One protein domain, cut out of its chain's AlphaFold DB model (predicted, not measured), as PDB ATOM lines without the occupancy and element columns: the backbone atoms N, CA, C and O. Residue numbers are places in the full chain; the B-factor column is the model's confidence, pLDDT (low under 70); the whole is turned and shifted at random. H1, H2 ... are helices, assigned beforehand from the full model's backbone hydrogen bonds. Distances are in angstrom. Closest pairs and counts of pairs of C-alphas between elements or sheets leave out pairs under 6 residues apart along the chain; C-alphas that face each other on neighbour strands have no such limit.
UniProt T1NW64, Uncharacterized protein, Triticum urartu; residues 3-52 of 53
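Overview. This is residues 3 to 52 of the 53 residues of an uncharacterized protein of Triticum urartu (UniProt T1NW64). Two helices, H2 and H3, follow each other end to end as a long rod with a bend of 38 degrees between their lines, and a short helix, H1, is turned across the far end of H2 as a small foot. Nothing folds back on the rod: the helices meet only at the corners by their links. The printed part has 50 residues with three named helices, in the order H1, H2, H3, and no named strand; the class is all helix. It is extended, with a radius of gyration of the C-alphas of 18.3 A, and spans 58 by 19 by 10 A.

Along the chain. H1 is residues 3 to 8, 8.4 A from first to last C-alpha, and begins with C-alpha 3 at (-12.969, 40.933, 109.573). H2, the longest helix, is residues 10 to 30 and measures 30.7 A; C-alpha 10 is at (-9.148, 49.489, 101.006). H3 is residues 35 to 50, 22.8 A long, and ends with C-alpha 50 at (-54.245, 64.707, 123.756).

Arrangement. H1 and H2 touch only at the corner by their link, about perpendicular at 88 degrees. Their closest C-alphas, those of Val 6 and Gly 12, are 3.8 A apart, and H2 touches H1 with residues 11 to 16 alone. H2 and H3 touch only at the corner by their link, through residues 29 to 30 of H2 and 35 to 37 of H3. Their closest C-alphas, those of Ala 29 and Ser 35, are 4.9 A apart. They run the same way at a steep tilt of 38 degrees. H1 and H3 are apart. In H1, H2 and H3 every O i to N i+4 pair is within hydrogen-bond range.

Size, cuts and confidence. The C-alphas farthest apart, those of Gly 9 and Lys 52, are 57.7 A apart. Residues 17 to 24 of H2 stand free, as do residues 42 to 52, of which 42 to 50 belong to H3. Both links are tight, and the printed part has no cut. The mean pLDDT of the printed part is 88.3, and no printed residue is under 70.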
ATOM      1  N   VAL A   3     -13.503  39.974 108.586       85.06
ATOM      2  CA  VAL A   3     -12.969  40.933 109.573       85.06
ATOM      3  C   VAL A   3     -11.713  41.628 109.043       85.06
ATOM      4  O   VAL A   3     -11.647  42.851 109.032       85.06
ATOM      5  N   ARG A   4     -10.752  40.865 108.510       81.00
ATOM      6  CA  ARG A   4      -9.508  41.425 107.962       81.00
ATOM      7  C   ARG A   4      -9.763  42.350 106.767       81.00
ATOM      8  O   ARG A   4      -9.157  43.406 106.674       81.00
ATOM      9  N   LEU A   5     -10.713  41.997 105.899       82.69
ATOM     10  CA  LEU A   5     -11.140  42.841 104.773       82.69
ATOM     11  C   LEU A   5     -11.733  44.174 105.238       82.69
ATOM     12  O   LEU A   5     -11.363  45.223 104.724       82.69
ATOM     13  N   VAL A   6     -12.620  44.132 106.233       83.25
ATOM     14  CA  VAL A   6     -13.274  45.337 106.752       83.25
ATOM     15  C   VAL A   6     -12.304  46.224 107.515       83.25
ATOM     16  O   VAL A   6     -12.523  47.425 107.494       83.25
ATOM     17  N   ILE A   7     -11.263  45.688 108.163       86.94
ATOM     18  CA  ILE A   7     -10.312  46.464 108.979       86.94
ATOM     19  C   ILE A   7      -9.103  46.952 108.165       86.94
ATOM     20  O   ILE A   7      -8.783  48.144 108.194       86.94
ATOM     21  N   GLU A   8      -8.471  46.075 107.392       84.38
ATOM     22  CA  GLU A   8      -7.180  46.338 106.735       84.38
ATOM     23  C   GLU A   8      -7.321  46.644 105.235       84.38
ATOM     24  O   GLU A   8      -6.462  47.308 104.649       84.38
ATOM     25  N   GLY A   9      -8.411  46.187 104.611       89.56
ATOM     26  CA  GLY A   9      -8.671  46.370 103.186       89.56
ATOM     27  C   GLY A   9      -9.064  47.802 102.819       89.56
ATOM     28  O   GLY A   9      -9.657  48.531 103.615       89.56
ATOM     29  N   GLU A  10      -8.765  48.190 101.579       88.12
ATOM     30  CA  GLU A  10      -9.148  49.489 101.006       88.12
ATOM     31  C   GLU A  10     -10.673  49.666 100.965       88.12
ATOM     32  O   GLU A  10     -11.202  50.669 101.437       88.12
ATOM     33  N   GLU A  11     -11.395  48.635 100.528       88.44
ATOM     34  CA  GLU A  11     -12.863  48.587 100.569       88.44
ATOM     35  C   GLU A  11     -13.391  48.780 102.003       88.44
ATOM     36  O   GLU A  11     -14.368  49.492 102.238       88.44
ATOM     37  N   GLY A  12     -12.698  48.195 102.987       90.25
ATOM     38  CA  GLY A  12     -12.982  48.368 104.406       90.25
ATOM     39  C   GLY A  12     -12.763  49.801 104.893       90.25
ATOM     40  O   GLY A  12     -13.582  50.314 105.654       90.25
ATOM     41  N   ARG A  13     -11.704  50.482 104.436       89.69
ATOM     42  CA  ARG A  13     -11.461  51.904 104.745       89.69
ATOM     43  C   ARG A  13     -12.584  52.791 104.217       89.69
ATOM     44  O   ARG A  13     -13.122  53.592 104.980       89.69
ATOM     45  N   GLN A  14     -12.981  52.606 102.961       92.00
ATOM     46  CA  GLN A  14     -14.075  53.369 102.352       92.00
ATOM     47  C   GLN A  14     -15.408  53.121 103.066       92.00
ATOM     48  O   GLN A  14     -16.161  54.061 103.329       92.00
ATOM     49  N   LEU A  15     -15.682  51.869 103.449       90.81
ATOM     50  CA  LEU A  15     -16.864  51.524 104.234       90.81
ATOM     51  C   LEU A  15     -16.870  52.233 105.596       90.81
ATOM     52  O   LEU A  15     -17.882  52.822 105.970       90.81
ATOM     53  N   ARG A  16     -15.747  52.224 106.327       90.69
ATOM     54  CA  ARG A  16     -15.645  52.918 107.620       90.69
ATOM     55  C   ARG A  16     -15.791  54.432 107.484       90.69
ATOM     56  O   ARG A  16     -16.473  55.021 108.314       90.69
ATOM     57  N   ALA A  17     -15.226  55.046 106.442       89.75
ATOM     58  CA  ALA A  17     -15.371  56.483 106.189       89.75
ATOM     59  C   ALA A  17     -16.839  56.880 105.953       89.75
ATOM     60  O   ALA A  17     -17.334  57.820 106.568       89.75
ATOM     61  N   ARG A  18     -17.573  56.109 105.138       89.62
ATOM     62  CA  ARG A  18     -19.015  56.327 104.914       89.62
ATOM     63  C   ARG A  18     -19.841  56.158 106.189       89.62
ATOM     64  O   ARG A  18     -20.788  56.905 106.406       89.62
ATOM     65  N   VAL A  19     -19.498  55.175 107.023       91.25
ATOM     66  CA  VAL A  19     -20.162  54.962 108.319       91.25
ATOM     67  C   VAL A  19     -19.859  56.101 109.293       91.25
ATOM     68  O   VAL A  19     -20.758  56.504 110.020       91.25
ATOM     69  N   ALA A  20     -18.630  56.623 109.314       88.81
ATOM     70  CA  ALA A  20     -18.253  57.750 110.166       88.81
ATOM     71  C   ALA A  20     -19.014  59.025 109.784       88.81
ATOM     72  O   ALA A  20     -19.676  59.595 110.642       88.81
ATOM     73  N   ALA A  21     -19.032  59.383 108.495       82.50
ATOM     74  CA  ALA A  21     -19.792  60.536 108.008       82.50
ATOM     75  C   ALA A  21     -21.281  60.435 108.382       82.50
ATOM     76  O   ALA A  21     -21.857  61.362 108.936       82.50
ATOM     77  N   ARG A  22     -21.891  59.258 108.191       85.19
ATOM     78  CA  ARG A  22     -23.298  59.058 108.558       85.19
ATOM     79  C   ARG A  22     -23.549  59.112 110.068       85.19
ATOM     80  O   ARG A  22     -24.600  59.571 110.490       85.19
ATOM     81  N   ARG A  23     -22.592  58.663 110.889       84.88
ATOM     82  CA  ARG A  23     -22.682  58.788 112.354       84.88
ATOM     83  C   ARG A  23     -22.656  60.244 112.802       84.88
ATOM     84  O   ARG A  23     -23.334  60.566 113.768       84.88
ATOM     85  N   GLU A  24     -21.875  61.091 112.144       80.44
ATOM     86  CA  GLU A  24     -21.818  62.522 112.456       80.44
ATOM     87  C   GLU A  24     -23.154  63.204 112.137       80.44
ATOM     88  O   GLU A  24     -23.690  63.905 112.995       80.44
ATOM     89  N   ASP A  25     -23.741  62.902 110.975       77.06
ATOM     90  CA  ASP A  25     -25.072  63.391 110.588       77.06
ATOM     91  C   ASP A  25     -26.163  62.935 111.575       77.06
ATOM     92  O   ASP A  25     -26.988  63.737 112.021       77.06
ATOM     93  N   ASP A  26     -26.143  61.657 111.971       82.50
ATOM     94  CA  ASP A  26     -27.100  61.097 112.932       82.50
ATOM     95  C   ASP A  26     -26.943  61.736 114.327       82.50
ATOM     96  O   ASP A  26     -27.931  62.020 115.006       82.50
ATOM     97  N   VAL A  27     -25.706  62.007 114.767       83.69
ATOM     98  CA  VAL A  27     -25.441  62.713 116.032       83.69
ATOM     99  C   VAL A  27     -25.944  64.154 115.967       83.69
ATOM    100  O   VAL A  27     -26.563  64.613 116.924       83.69
ATOM    101  N   ALA A  28     -25.730  64.861 114.854       83.88
ATOM    102  CA  ALA A  28     -26.219  66.227 114.673       83.88
ATOM    103  C   ALA A  28     -27.756  66.299 114.684       83.88
ATOM    104  O   ALA A  28     -28.325  67.213 115.275       83.88
ATOM    105  N   ALA A  29     -28.443  65.310 114.104       86.06
ATOM    106  CA  ALA A  29     -29.903  65.232 114.132       86.06
ATOM    107  C   ALA A  29     -30.485  65.062 115.553       86.06
ATOM    108  O   ALA A  29     -31.619  65.484 115.799       86.06
ATOM    109  N   LEU A  30     -29.724  64.464 116.478       84.62
ATOM    110  CA  LEU A  30     -30.112  64.246 117.879       84.62
ATOM    111  C   LEU A  30     -29.785  65.423 118.812       84.62
ATOM    112  O   LEU A  30     -30.335  65.480 119.912       84.62
ATOM    113  N   GLN A  31     -28.890  66.331 118.416       89.00
ATOM    114  CA  GLN A  31     -28.570  67.522 119.209       89.00
ATOM    115  C   GLN A  31     -29.754  68.495 119.268       89.00
ATOM    116  O   GLN A  31     -30.665  68.439 118.444       89.00
ATOM    117  N   GLU A  32     -29.741  69.400 120.248       84.38
ATOM    118  CA  GLU A  32     -30.759  70.446 120.380       84.38
ATOM    119  C   GLU A  32     -30.834  71.304 119.105       84.38
ATOM    120  O   GLU A  32     -29.815  71.739 118.571       84.38
ATOM    121  N   GLY A  33     -32.049  71.497 118.578       84.50
ATOM    122  CA  GLY A  33     -32.277  72.120 117.266       84.50
ATOM    123  C   GLY A  33     -32.082  71.190 116.057       84.50
ATOM    124  O   GLY A  33     -32.408  71.576 114.934       84.50
ATOM    125  N   GLY A  34     -31.607  69.960 116.267       92.81
ATOM    126  CA  GLY A  34     -31.540  68.907 115.260       92.81
ATOM    127  C   GLY A  34     -32.922  68.373 114.871       92.81
ATOM    128  O   GLY A  34     -33.907  68.517 115.599       92.81
ATOM    129  N   SER A  35     -33.010  67.737 113.701       91.31
ATOM    130  CA  SER A  35     -34.291  67.293 113.133       91.31
ATOM    131  C   SER A  35     -34.993  66.227 113.979       91.31
ATOM    132  O   SER A  35     -36.206  66.303 114.172       91.31
ATOM    133  N   SER A  36     -34.256  65.252 114.522       91.69
ATOM    134  CA  SER A  36     -34.822  64.227 115.406       91.69
ATOM    135  C   SER A  36     -35.191  64.798 116.773       91.69
ATOM    136  O   SER A  36     -36.234  64.433 117.313       91.69
ATOM    137  N   TRP A  37     -34.391  65.727 117.307       93.50
ATOM    138  CA  TRP A  37     -34.724  66.444 118.541       93.50
ATOM    139  C   TRP A  37     -36.030  67.237 118.396       93.50
ATOM    140  O   TRP A  37     -36.937  67.089 119.215       93.50
ATOM    141  N   ALA A  38     -36.174  68.004 117.310       94.19
ATOM    142  CA  ALA A  38     -37.371  68.795 117.037       94.19
ATOM    143  C   ALA A  38     -38.617  67.917 116.845       94.19
ATOM    144  O   ALA A  38     -39.676  68.215 117.396       94.19
ATOM    145  N   ALA A  39     -38.488  66.806 116.113       95.31
ATOM    146  CA  ALA A  39     -39.583  65.858 115.924       95.31
ATOM    147  C   ALA A  39     -40.036  65.224 117.250       95.31
ATOM    148  O   ALA A  39     -41.234  65.083 117.490       95.31
ATOM    149  N   PHE A  40     -39.094  64.869 118.130       94.50
ATOM    150  CA  PHE A  40     -39.426  64.310 119.439       94.50
ATOM    151  C   PHE A  40     -40.079  65.344 120.365       94.50
ATOM    152  O   PHE A  40     -41.053  65.028 121.045       94.50
ATOM    153  N   TYR A  41     -39.601  66.591 120.347       95.12
ATOM    154  CA  TYR A  41     -40.232  67.684 121.085       95.12
ATOM    155  C   TYR A  41     -41.685  67.903 120.637       95.12
ATOM    156  O   TYR A  41     -42.582  67.967 121.476       95.12
ATOM    157  N   GLN A  42     -41.936  67.928 119.322       96.06
ATOM    158  CA  GLN A  42     -43.293  68.050 118.783       96.06
ATOM    159  C   GLN A  42     -44.187  66.880 119.210       96.06
ATOM    160  O   GLN A  42     -45.308  67.104 119.656       96.06
ATOM    161  N   PHE A  43     -43.678  65.646 119.157       95.88
ATOM    162  CA  PHE A  43     -44.413  64.472 119.628       95.88
ATOM    163  C   PHE A  43     -44.865  64.610 121.092       95.88
ATOM    164  O   PHE A  43     -46.011  64.298 121.411       95.88
ATOM    165  N   LEU A  44     -43.999  65.102 121.986       95.38
ATOM    166  CA  LEU A  44     -44.362  65.302 123.393       95.38
ATOM    167  C   LEU A  44     -45.458  66.361 123.567       95.38
ATOM    168  O   LEU A  44     -46.357  66.167 124.384       95.38
ATOM    169  N   LEU A  45     -45.412  67.448 122.790       95.00
ATOM    170  CA  LEU A  45     -46.472  68.460 122.782       95.00
ATOM    171  C   LEU A  45     -47.805  67.877 122.308       95.00
ATOM    172  O   LEU A  45     -48.844  68.149 122.905       95.00
ATOM    173  N   ASP A  46     -47.781  67.063 121.255       95.12
ATOM    174  CA  ASP A  46     -48.983  66.428 120.719       95.12
ATOM    175  C   ASP A  46     -49.611  65.482 121.756       95.12
ATOM    176  O   ASP A  46     -50.821  65.518 121.978       95.12
ATOM    177  N   VAL A  47     -48.788  64.686 122.451       93.62
ATOM    178  CA  VAL A  47     -49.231  63.797 123.539       93.62
ATOM    179  C   VAL A  47     -49.834  64.580 124.709       93.62
ATOM    180  O   VAL A  47     -50.888  64.199 125.217       93.62
ATOM    181  N   ASP A  48     -49.204  65.677 125.128       92.94
ATOM    182  CA  ASP A  48     -49.715  66.534 126.205       92.94
ATOM    183  C   ASP A  48     -51.060  67.182 125.833       92.94
ATOM    184  O   ASP A  48     -51.978  67.249 126.649       92.94
ATOM    185  N   ASN A  49     -51.221  67.591 124.572       89.81
ATOM    186  CA  ASN A  49     -52.484  68.126 124.066       89.81
ATOM    187  C   ASN A  49     -53.598  67.069 124.016       89.81
ATOM    188  O   ASN A  49     -54.750  67.392 124.298       89.81
ATOM    189  N   LEU A  50     -53.273  65.807 123.719       88.44
ATOM    190  CA  LEU A  50     -54.245  64.707 123.756       88.44
ATOM    191  C   LEU A  50     -54.768  64.423 125.173       88.44
ATOM    192  O   LEU A  50     -55.916  64.018 125.316       88.44
ATOM    193  N   GLY A  51     -53.956  64.640 126.212       76.88
ATOM    194  CA  GLY A  51     -54.344  64.422 127.612       76.88
ATOM    195  C   GLY A  51     -55.180  65.545 128.242       76.88
ATOM    196  O   GLY A  51     -55.604  65.414 129.389       76.88
ATOM    197  N   LYS A  52     -55.395  66.653 127.523       74.81
ATOM    198  CA  LYS A  52     -56.150  67.835 127.986       74.81
ATOM    199  C   LYS A  52     -57.618  67.852 127.525       74.81
ATOM    200  O   LYS A  52     -58.307  68.848 127.751       74.81
TER     201      LYS A  52